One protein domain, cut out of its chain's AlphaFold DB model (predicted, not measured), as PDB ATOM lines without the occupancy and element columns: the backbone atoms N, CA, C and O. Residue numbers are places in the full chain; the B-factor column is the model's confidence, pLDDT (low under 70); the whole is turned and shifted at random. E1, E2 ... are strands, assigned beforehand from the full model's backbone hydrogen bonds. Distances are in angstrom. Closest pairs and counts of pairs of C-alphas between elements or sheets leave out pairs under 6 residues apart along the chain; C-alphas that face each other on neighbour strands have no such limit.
ATOM      1  N   LYS A   2     100.876 105.455 100.956       81.62
ATOM      2  CA  LYS A   2     101.131 106.479  99.922       81.62
ATOM      3  C   LYS A   2     101.623 107.756 100.600       81.62
ATOM      4  O   LYS A   2     101.163 108.048 101.703       81.62
ATOM      5  N   ILE A   3     102.516 108.499  99.957       86.00
ATOM      6  CA  ILE A   3     102.925 109.843 100.389       86.00
ATOM      7  C   ILE A   3     102.421 110.865  99.374       86.00
ATOM      8  O   ILE A   3     102.374 110.571  98.185       86.00
ATOM      9  N   TYR A   4     102.030 112.051  99.833       84.25
ATOM     10  CA  TYR A   4     101.581 113.136  98.963       84.25
ATOM     11  C   TYR A   4     102.674 114.197  98.909       84.25
ATOM     12  O   TYR A   4     103.088 114.700  99.953       84.25
ATOM     13  N   VAL A   5     103.159 114.509  97.708       79.69
ATOM     14  CA  VAL A   5     104.229 115.490  97.496       79.69
ATOM     15  C   VAL A   5     103.660 116.699  96.766       79.69
ATOM     16  O   VAL A   5     103.076 116.570  95.690       79.69
ATOM     17  N   LEU A   6     103.817 117.871  97.376       79.69
ATOM     18  CA  LEU A   6     103.614 119.159  96.726       79.69
ATOM     19  C   LEU A   6     104.903 119.520  95.975       79.69
ATOM     20  O   LEU A   6     105.991 119.354  96.521       79.69
ATOM     21  N   PHE A   7     104.772 119.980  94.733       72.88
ATOM     22  CA  PHE A   7     105.886 120.407  93.885       72.88
ATOM     23  C   PHE A   7     105.761 121.900  93.573       72.88
ATOM     24  O   PHE A   7     104.646 122.415  93.483       72.88
ATOM     25  N   ASP A   8     106.896 122.569  93.372       70.56
ATOM     26  CA  ASP A   8     106.949 124.016  93.110       70.56
ATOM     27  C   ASP A   8     106.320 124.394  91.753       70.56
ATOM     28  O   ASP A   8     105.745 125.471  91.602       70.56
ATOM     29  N   ASP A   9     106.383 123.489  90.767       67.38
ATOM     30  CA  ASP A   9     105.724 123.647  89.468       67.38
ATOM     31  C   ASP A   9     104.338 122.978  89.448       67.38
ATOM     32  O   ASP A   9     104.195 121.753  89.402       67.38
ATOM     33  N   VAL A  10     103.306 123.823  89.387       67.19
ATOM     34  CA  VAL A  10     101.872 123.484  89.299       67.19
ATOM     35  C   VAL A  10     101.508 122.717  88.010       67.19
ATOM     36  O   VAL A  10     100.391 122.221  87.865       67.19
ATOM     37  N   ASN A  11     102.421 122.595  87.040       67.00
ATOM     38  CA  ASN A  11     102.221 121.777  85.842       67.00
ATOM     39  C   ASN A  11     102.577 120.297  86.040       67.00
ATOM     40  O   ASN A  11     102.061 119.445  85.304       67.00
ATOM     41  N   ILE A  12     103.409 119.967  87.032       64.44
ATOM     42  CA  ILE A  12     103.782 118.583  87.328       64.44
ATOM     43  C   ILE A  12     102.528 117.829  87.790       64.44
ATOM     44  O   ILE A  12     101.729 118.317  88.582       64.44
ATOM     45  N   GLY A  13     102.327 116.624  87.257       58.22
ATOM     46  CA  GLY A  13     101.186 115.778  87.613       58.22
ATOM     47  C   GLY A  13      99.909 115.991  86.796       58.22
ATOM     48  O   GLY A  13      99.025 115.151  86.900       58.22
ATOM     49  N   LYS A  14      99.799 117.001  85.916       62.12
ATOM     50  CA  LYS A  14      98.553 117.280  85.153       62.12
ATOM     51  C   LYS A  14      98.001 116.114  84.308       62.12
ATOM     52  O   LYS A  14      96.800 116.064  84.060       62.12
ATOM     53  N   HIS A  15      98.844 115.166  83.887       55.69
ATOM     54  CA  HIS A  15      98.406 113.933  83.209       55.69
ATOM     55  C   HIS A  15      97.935 112.828  84.172       55.69
ATOM     56  O   HIS A  15      97.157 111.961  83.783       55.69
ATOM     57  N   PHE A  16      98.364 112.866  85.433       55.91
ATOM     58  CA  PHE A  16      97.889 111.988  86.495       55.91
ATOM     59  C   PHE A  16      96.626 112.606  87.110       55.91
ATOM     60  O   PHE A  16      96.673 113.183  88.192       55.91
ATOM     61  N   GLN A  17      95.492 112.487  86.409       50.50
ATOM     62  CA  GLN A  17      94.176 113.015  86.819       50.50
ATOM     63  C   GLN A  17      93.550 112.266  88.021       50.50
ATOM     64  O   GLN A  17      92.368 111.932  88.039       50.50
ATOM     65  N   VAL A  18      94.344 111.998  89.057       53.78
ATOM     66  CA  VAL A  18      93.868 111.560  90.368       53.78
ATOM     67  C   VAL A  18      93.529 112.819  91.156       53.78
ATOM     68  O   VAL A  18      94.422 113.609  91.451       53.78
ATOM     69  N   ALA A  19      92.248 113.019  91.476       52.03
ATOM     70  CA  ALA A  19      91.756 114.222  92.151       52.03
ATOM     71  C   ALA A  19      92.533 114.497  93.454       52.03
ATOM     72  O   ALA A  19      92.352 113.811  94.466       52.03
ATOM     73  N   SER A  20      93.431 115.482  93.418       52.41
ATOM     74  CA  SER A  20      94.346 115.760  94.518       52.41
ATOM     75  C   SER A  20      93.692 116.648  95.570       52.41
ATOM     76  O   SER A  20      93.083 117.677  95.274       52.41
ATOM     77  N   LYS A  21      93.890 116.296  96.844       55.25
ATOM     78  CA  LYS A  21      93.762 117.291  97.907       55.25
ATOM     79  C   LYS A  21      94.892 118.302  97.707       55.25
ATOM     80  O   LYS A  21      96.064 117.931  97.773       55.25
ATOM     81  N   GLN A  22      94.525 119.559  97.459       58.91
ATOM     82  CA  GLN A  22      95.432 120.713  97.502       58.91
ATOM     83  C   GLN A  22      96.689 120.550  96.620       58.91
ATOM     84  O   GLN A  22      97.809 120.722  97.089       58.91
ATOM     85  N   ASN A  23      96.501 120.220  95.336       66.81
ATOM     86  CA  ASN A  23      97.562 120.229  94.315       66.81
ATOM     87  C   ASN A  23      98.768 119.295  94.595       66.81
ATOM     88  O   ASN A  23      99.864 119.518  94.090       66.81
ATOM     89  N   SER A  24      98.576 118.244  95.401       74.56
ATOM     90  CA  SER A  24      99.631 117.296  95.790       74.56
ATOM     91  C   SER A  24      99.549 115.964  95.031       74.56
ATOM     92  O   SER A  24      98.468 115.407  94.831       74.56
ATOM     93  N   ILE A  25     100.695 115.423  94.613       80.50
ATOM     94  CA  ILE A  25     100.773 114.188  93.821       80.50
ATOM     95  C   ILE A  25     100.958 112.981  94.755       80.50
ATOM     96  O   ILE A  25     101.910 112.976  95.541       80.50
ATOM     97  N   PRO A  26     100.104 111.940  94.678       83.38
ATOM     98  CA  PRO A  26     100.320 110.694  95.403       83.38
ATOM     99  C   PRO A  26     101.470 109.893  94.780       83.38
ATOM    100  O   PRO A  26     101.446 109.566  93.595       83.38
ATOM    101  N   ILE A  27     102.451 109.526  95.601       84.62
ATOM    102  CA  ILE A  27     103.577 108.663  95.244       84.62
ATOM    103  C   ILE A  27     103.497 107.381  96.078       84.62
ATOM    104  O   ILE A  27     103.283 107.402  97.295       84.62
ATOM    105  N   GLU A  28     103.672 106.251  95.402       87.12
ATOM    106  CA  GLU A  28     103.625 104.905  95.975       87.12
ATOM    107  C   GLU A  28     105.046 104.322  96.088       87.12
ATOM    108  O   GLU A  28     105.940 104.732  95.338       87.12
ATOM    109  N   PRO A  29     105.302 103.400  97.034       89.44
ATOM    110  CA  PRO A  29     106.584 102.721  97.115       89.44
ATOM    111  C   PRO A  29     106.726 101.754  95.936       89.44
ATOM    112  O   PRO A  29     105.814 100.993  95.624       89.44
ATOM    113  N   ILE A  30     107.891 101.762  95.296       87.50
ATOM    114  CA  ILE A  30     108.244 100.806  94.250       87.50
ATOM    115  C   ILE A  30     109.027  99.668  94.900       87.50
ATOM    116  O   ILE A  30     110.086  99.897  95.493       87.50
ATOM    117  N   ALA A  31     108.510  98.448  94.771       89.94
ATOM    118  CA  ALA A  31     109.242  97.224  95.062       89.94
ATOM    119  C   ALA A  31     110.205  96.907  93.908       89.94
ATOM    120  O   ALA A  31     109.807  96.898  92.743       89.94
ATOM    121  N   GLN A  32     111.470  96.629  94.221       88.19
ATOM    122  CA  GLN A  32     112.445  96.114  93.263       88.19
ATOM    123  C   GLN A  32     113.140  94.870  93.822       88.19
ATOM    124  O   GLN A  32     113.636  94.875  94.950       88.19
ATOM    125  N   GLU A  33     113.190  93.812  93.012       92.12
ATOM    126  CA  GLU A  33     113.872  92.561  93.340       92.12
ATOM    127  C   GLU A  33     115.368  92.616  93.005       92.12
ATOM    128  O   GLU A  33     115.779  93.147  91.969       92.12
ATOM    129  N   TYR A  34     116.182  92.013  93.870       87.75
ATOM    130  CA  TYR A  34     117.624  91.873  93.708       87.75
ATOM    131  C   TYR A  34     118.048  90.434  94.000       87.75
ATOM    132  O   TYR A  34     117.746  89.892  95.062       87.75
ATOM    133  N   TYR A  35     118.803  89.837  93.080       90.12
ATOM    134  CA  TYR A  35     119.405  88.518  93.261       90.12
ATOM    135  C   TYR A  35     120.774  88.684  93.925       90.12
ATOM    136  O   TYR A  35     121.714  89.173  93.302       90.12
ATOM    137  N   VAL A  36     120.887  88.293  95.195       88.88
ATOM    138  CA  VAL A  36     122.118  88.411  95.992       88.88
ATOM    139  C   VAL A  36     122.444  87.056  96.609       88.88
ATOM    140  O   VAL A  36     121.642  86.495  97.352       88.88
ATOM    141  N   ASN A  37     123.621  86.509  96.292       87.75
ATOM    142  CA  ASN A  37     124.109  85.215  96.791       87.75
ATOM    143  C   ASN A  37     123.080  84.068  96.650       87.75
ATOM    144  O   ASN A  37     122.884  83.273  97.568       87.75
ATOM    145  N   GLY A  38     122.383  84.013  95.508       87.75
ATOM    146  CA  GLY A  38     121.362  82.999  95.210       87.75
ATOM    147  C   GLY A  38     120.007  83.200  95.903       87.75
ATOM    148  O   GLY A  38     119.133  82.352  95.762       87.75
ATOM    149  N   ARG A  39     119.806  84.305  96.632       86.38
ATOM    150  CA  ARG A  39     118.533  84.669  97.275       86.38
ATOM    151  C   ARG A  39     117.911  85.883  96.590       86.38
ATOM    152  O   ARG A  39     118.631  86.782  96.157       86.38
ATOM    153  N   ILE A  40     116.582  85.921  96.534       91.62
ATOM    154  CA  ILE A  40     115.823  87.109  96.123       91.62
ATOM    155  C   ILE A  40     115.635  87.998  97.355       91.62
ATOM    156  O   ILE A  40     115.182  87.532  98.400       91.62
ATOM    157  N   ILE A  41     115.992  89.273  97.232       94.25
ATOM    158  CA  ILE A  41     115.750  90.318  98.228       94.25
ATOM    159  C   ILE A  41     114.854  91.368  97.573       94.25
ATOM    160  O   ILE A  41     115.219  91.931  96.542       94.25
ATOM    161  N   ILE A  42     113.699  91.646  98.177       92.31
ATOM    162  CA  ILE A  42     112.801  92.717  97.735       92.31
ATOM    163  C   ILE A  42     113.144  93.982  98.524       92.31
ATOM    164  O   ILE A  42     113.205  93.960  99.752       92.31
ATOM    165  N   ARG A  43     113.371  95.091  97.820       90.50
ATOM    166  CA  ARG A  43     113.544  96.425  98.402       90.50
ATOM    167  C   ARG A  43     112.377  97.299  97.974       90.50
ATOM    168  O   ARG A  43     112.284  97.663  96.805       90.50
ATOM    169  N   GLU A  44     111.532  97.670  98.924       91.12
ATOM    170  CA  GLU A  44     110.534  98.721  98.730       91.12
ATOM    171  C   GLU A  44     111.140 100.090  99.045       91.12
ATOM    172  O   GLU A  44     111.846 100.260 100.040       91.12
ATOM    173  N   GLN A  45     110.886 101.079  98.189       88.50
ATOM    174  CA  GLN A  45     111.296 102.465  98.421       88.50
ATOM    175  C   GLN A  45     110.394 103.444  97.671       88.50
ATOM    176  O   GLN A  45     109.989 103.186  96.538       88.50
ATOM    177  N   PHE A  46     110.132 104.612  98.255       86.69
ATOM    178  CA  PHE A  46     109.551 105.720  97.500       86.69
ATOM    179  C   PHE A  46     110.594 106.268  96.506       86.69
ATOM    180  O   PHE A  46     111.747 106.463  96.901       86.69
ATOM    181  N   PRO A  47     110.237 106.532  95.235       81.25
ATOM    182  CA  PRO A  47     111.161 106.995  94.193       81.25
ATOM    183  C   PRO A  47     111.526 108.490  94.317       81.25
ATOM    184  O   PRO A  47     111.479 109.234  93.341       81.25
ATOM    185  N   LEU A  48     111.888 108.944  95.521       76.06
ATOM    186  CA  LEU A  48     112.287 110.325  95.807       76.06
ATOM    187  C   LEU A  48     113.810 110.473  95.912       76.06
ATOM    188  O   LEU A  48     114.501 109.637  96.492       76.06
ATOM    189  N   VAL A  49     114.326 111.578  95.370       69.50
ATOM    190  CA  VAL A  49     115.740 111.978  95.421       69.50
ATOM    191  C   VAL A  49     115.798 113.500  95.620       69.50
ATOM    192  O   VAL A  49     115.045 114.200  94.943       69.50
TER     193      VAL A  49
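This is residues 2 to 49 of the 625 residues of the protein "PIF1" of Mytilus coruscus (UniProt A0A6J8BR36). The domain is a rod made of two strand hairpins joined end to end: a long, narrow hairpin of E3 and E4 makes one end, its tip at residues 35 to 40 sticking out, and a short hairpin of E1 and E2 with the wide loop of residues 6 to 24 makes the other. The closing residues 46 to 49 turn off between the two hairpins. The printed part has 48 residues with no named helix and four named strands, E1, E2, E3 and E4 in that order along the chain, in two antiparallel sheets of two strands, E1 - E2 and E3 - E4. The class is all strand, though named strands hold 20 of the 48 residues. The whole is extended, with a radius of gyration of the C-alphas of 15.1 A and spans of 45 by 19 by 16 A.

E1, residues 3 to 5, and E2, residues 25 to 27, form an antiparallel hairpin, their directions at 140 degrees. Their C-alphas 4 and 26 face each other at 4.5 A, and N 27 and O 3 are within hydrogen-bond range at 2.8 A, as are N 5 and O 25 at 2.9 A. E2 runs on into E3, residues 30 to 36, across a break of 2 residues, at 25 degrees. E2 and E3 are apart. E3 and E4, residues 39 to 45, form the second antiparallel hairpin, their directions at 153 degrees. Their C-alphas 31 and 44 face each other at 4.2 A. N 30 and O 45 are 2.8 A apart and N 39 and O 36 are 2.9 A apart, both within hydrogen-bond range. E4 is apart from E1 and from E2, and E1 is apart from E3.

E1 begins at C-alpha 3, at (102.925, 109.843, 100.389), and has 3 residues. Residues 6 to 24 follow with no named element. E2, also 3 residues, begins at C-alpha 25, at (100.773, 114.188, 93.821). E3 has 7 residues and measures 18.7 A from first to last C-alpha. E4 has 7 residues, measures 19.2 A and ends at C-alpha 45, at (111.296, 102.465, 98.421).

The two C-alphas farthest apart are those of Gln 22 and Gly 38, at 45.8 A. The printed part has no cut. The link from E1 to E2, 19 residues, is long, and the links from E2 to E3 and from E3 to E4, 2 residues each, are tight. Residues 35 to 40 stand free. The mean pLDDT of the printed part is 76.9, and residues 9 to 23 and residue 49 are under 70.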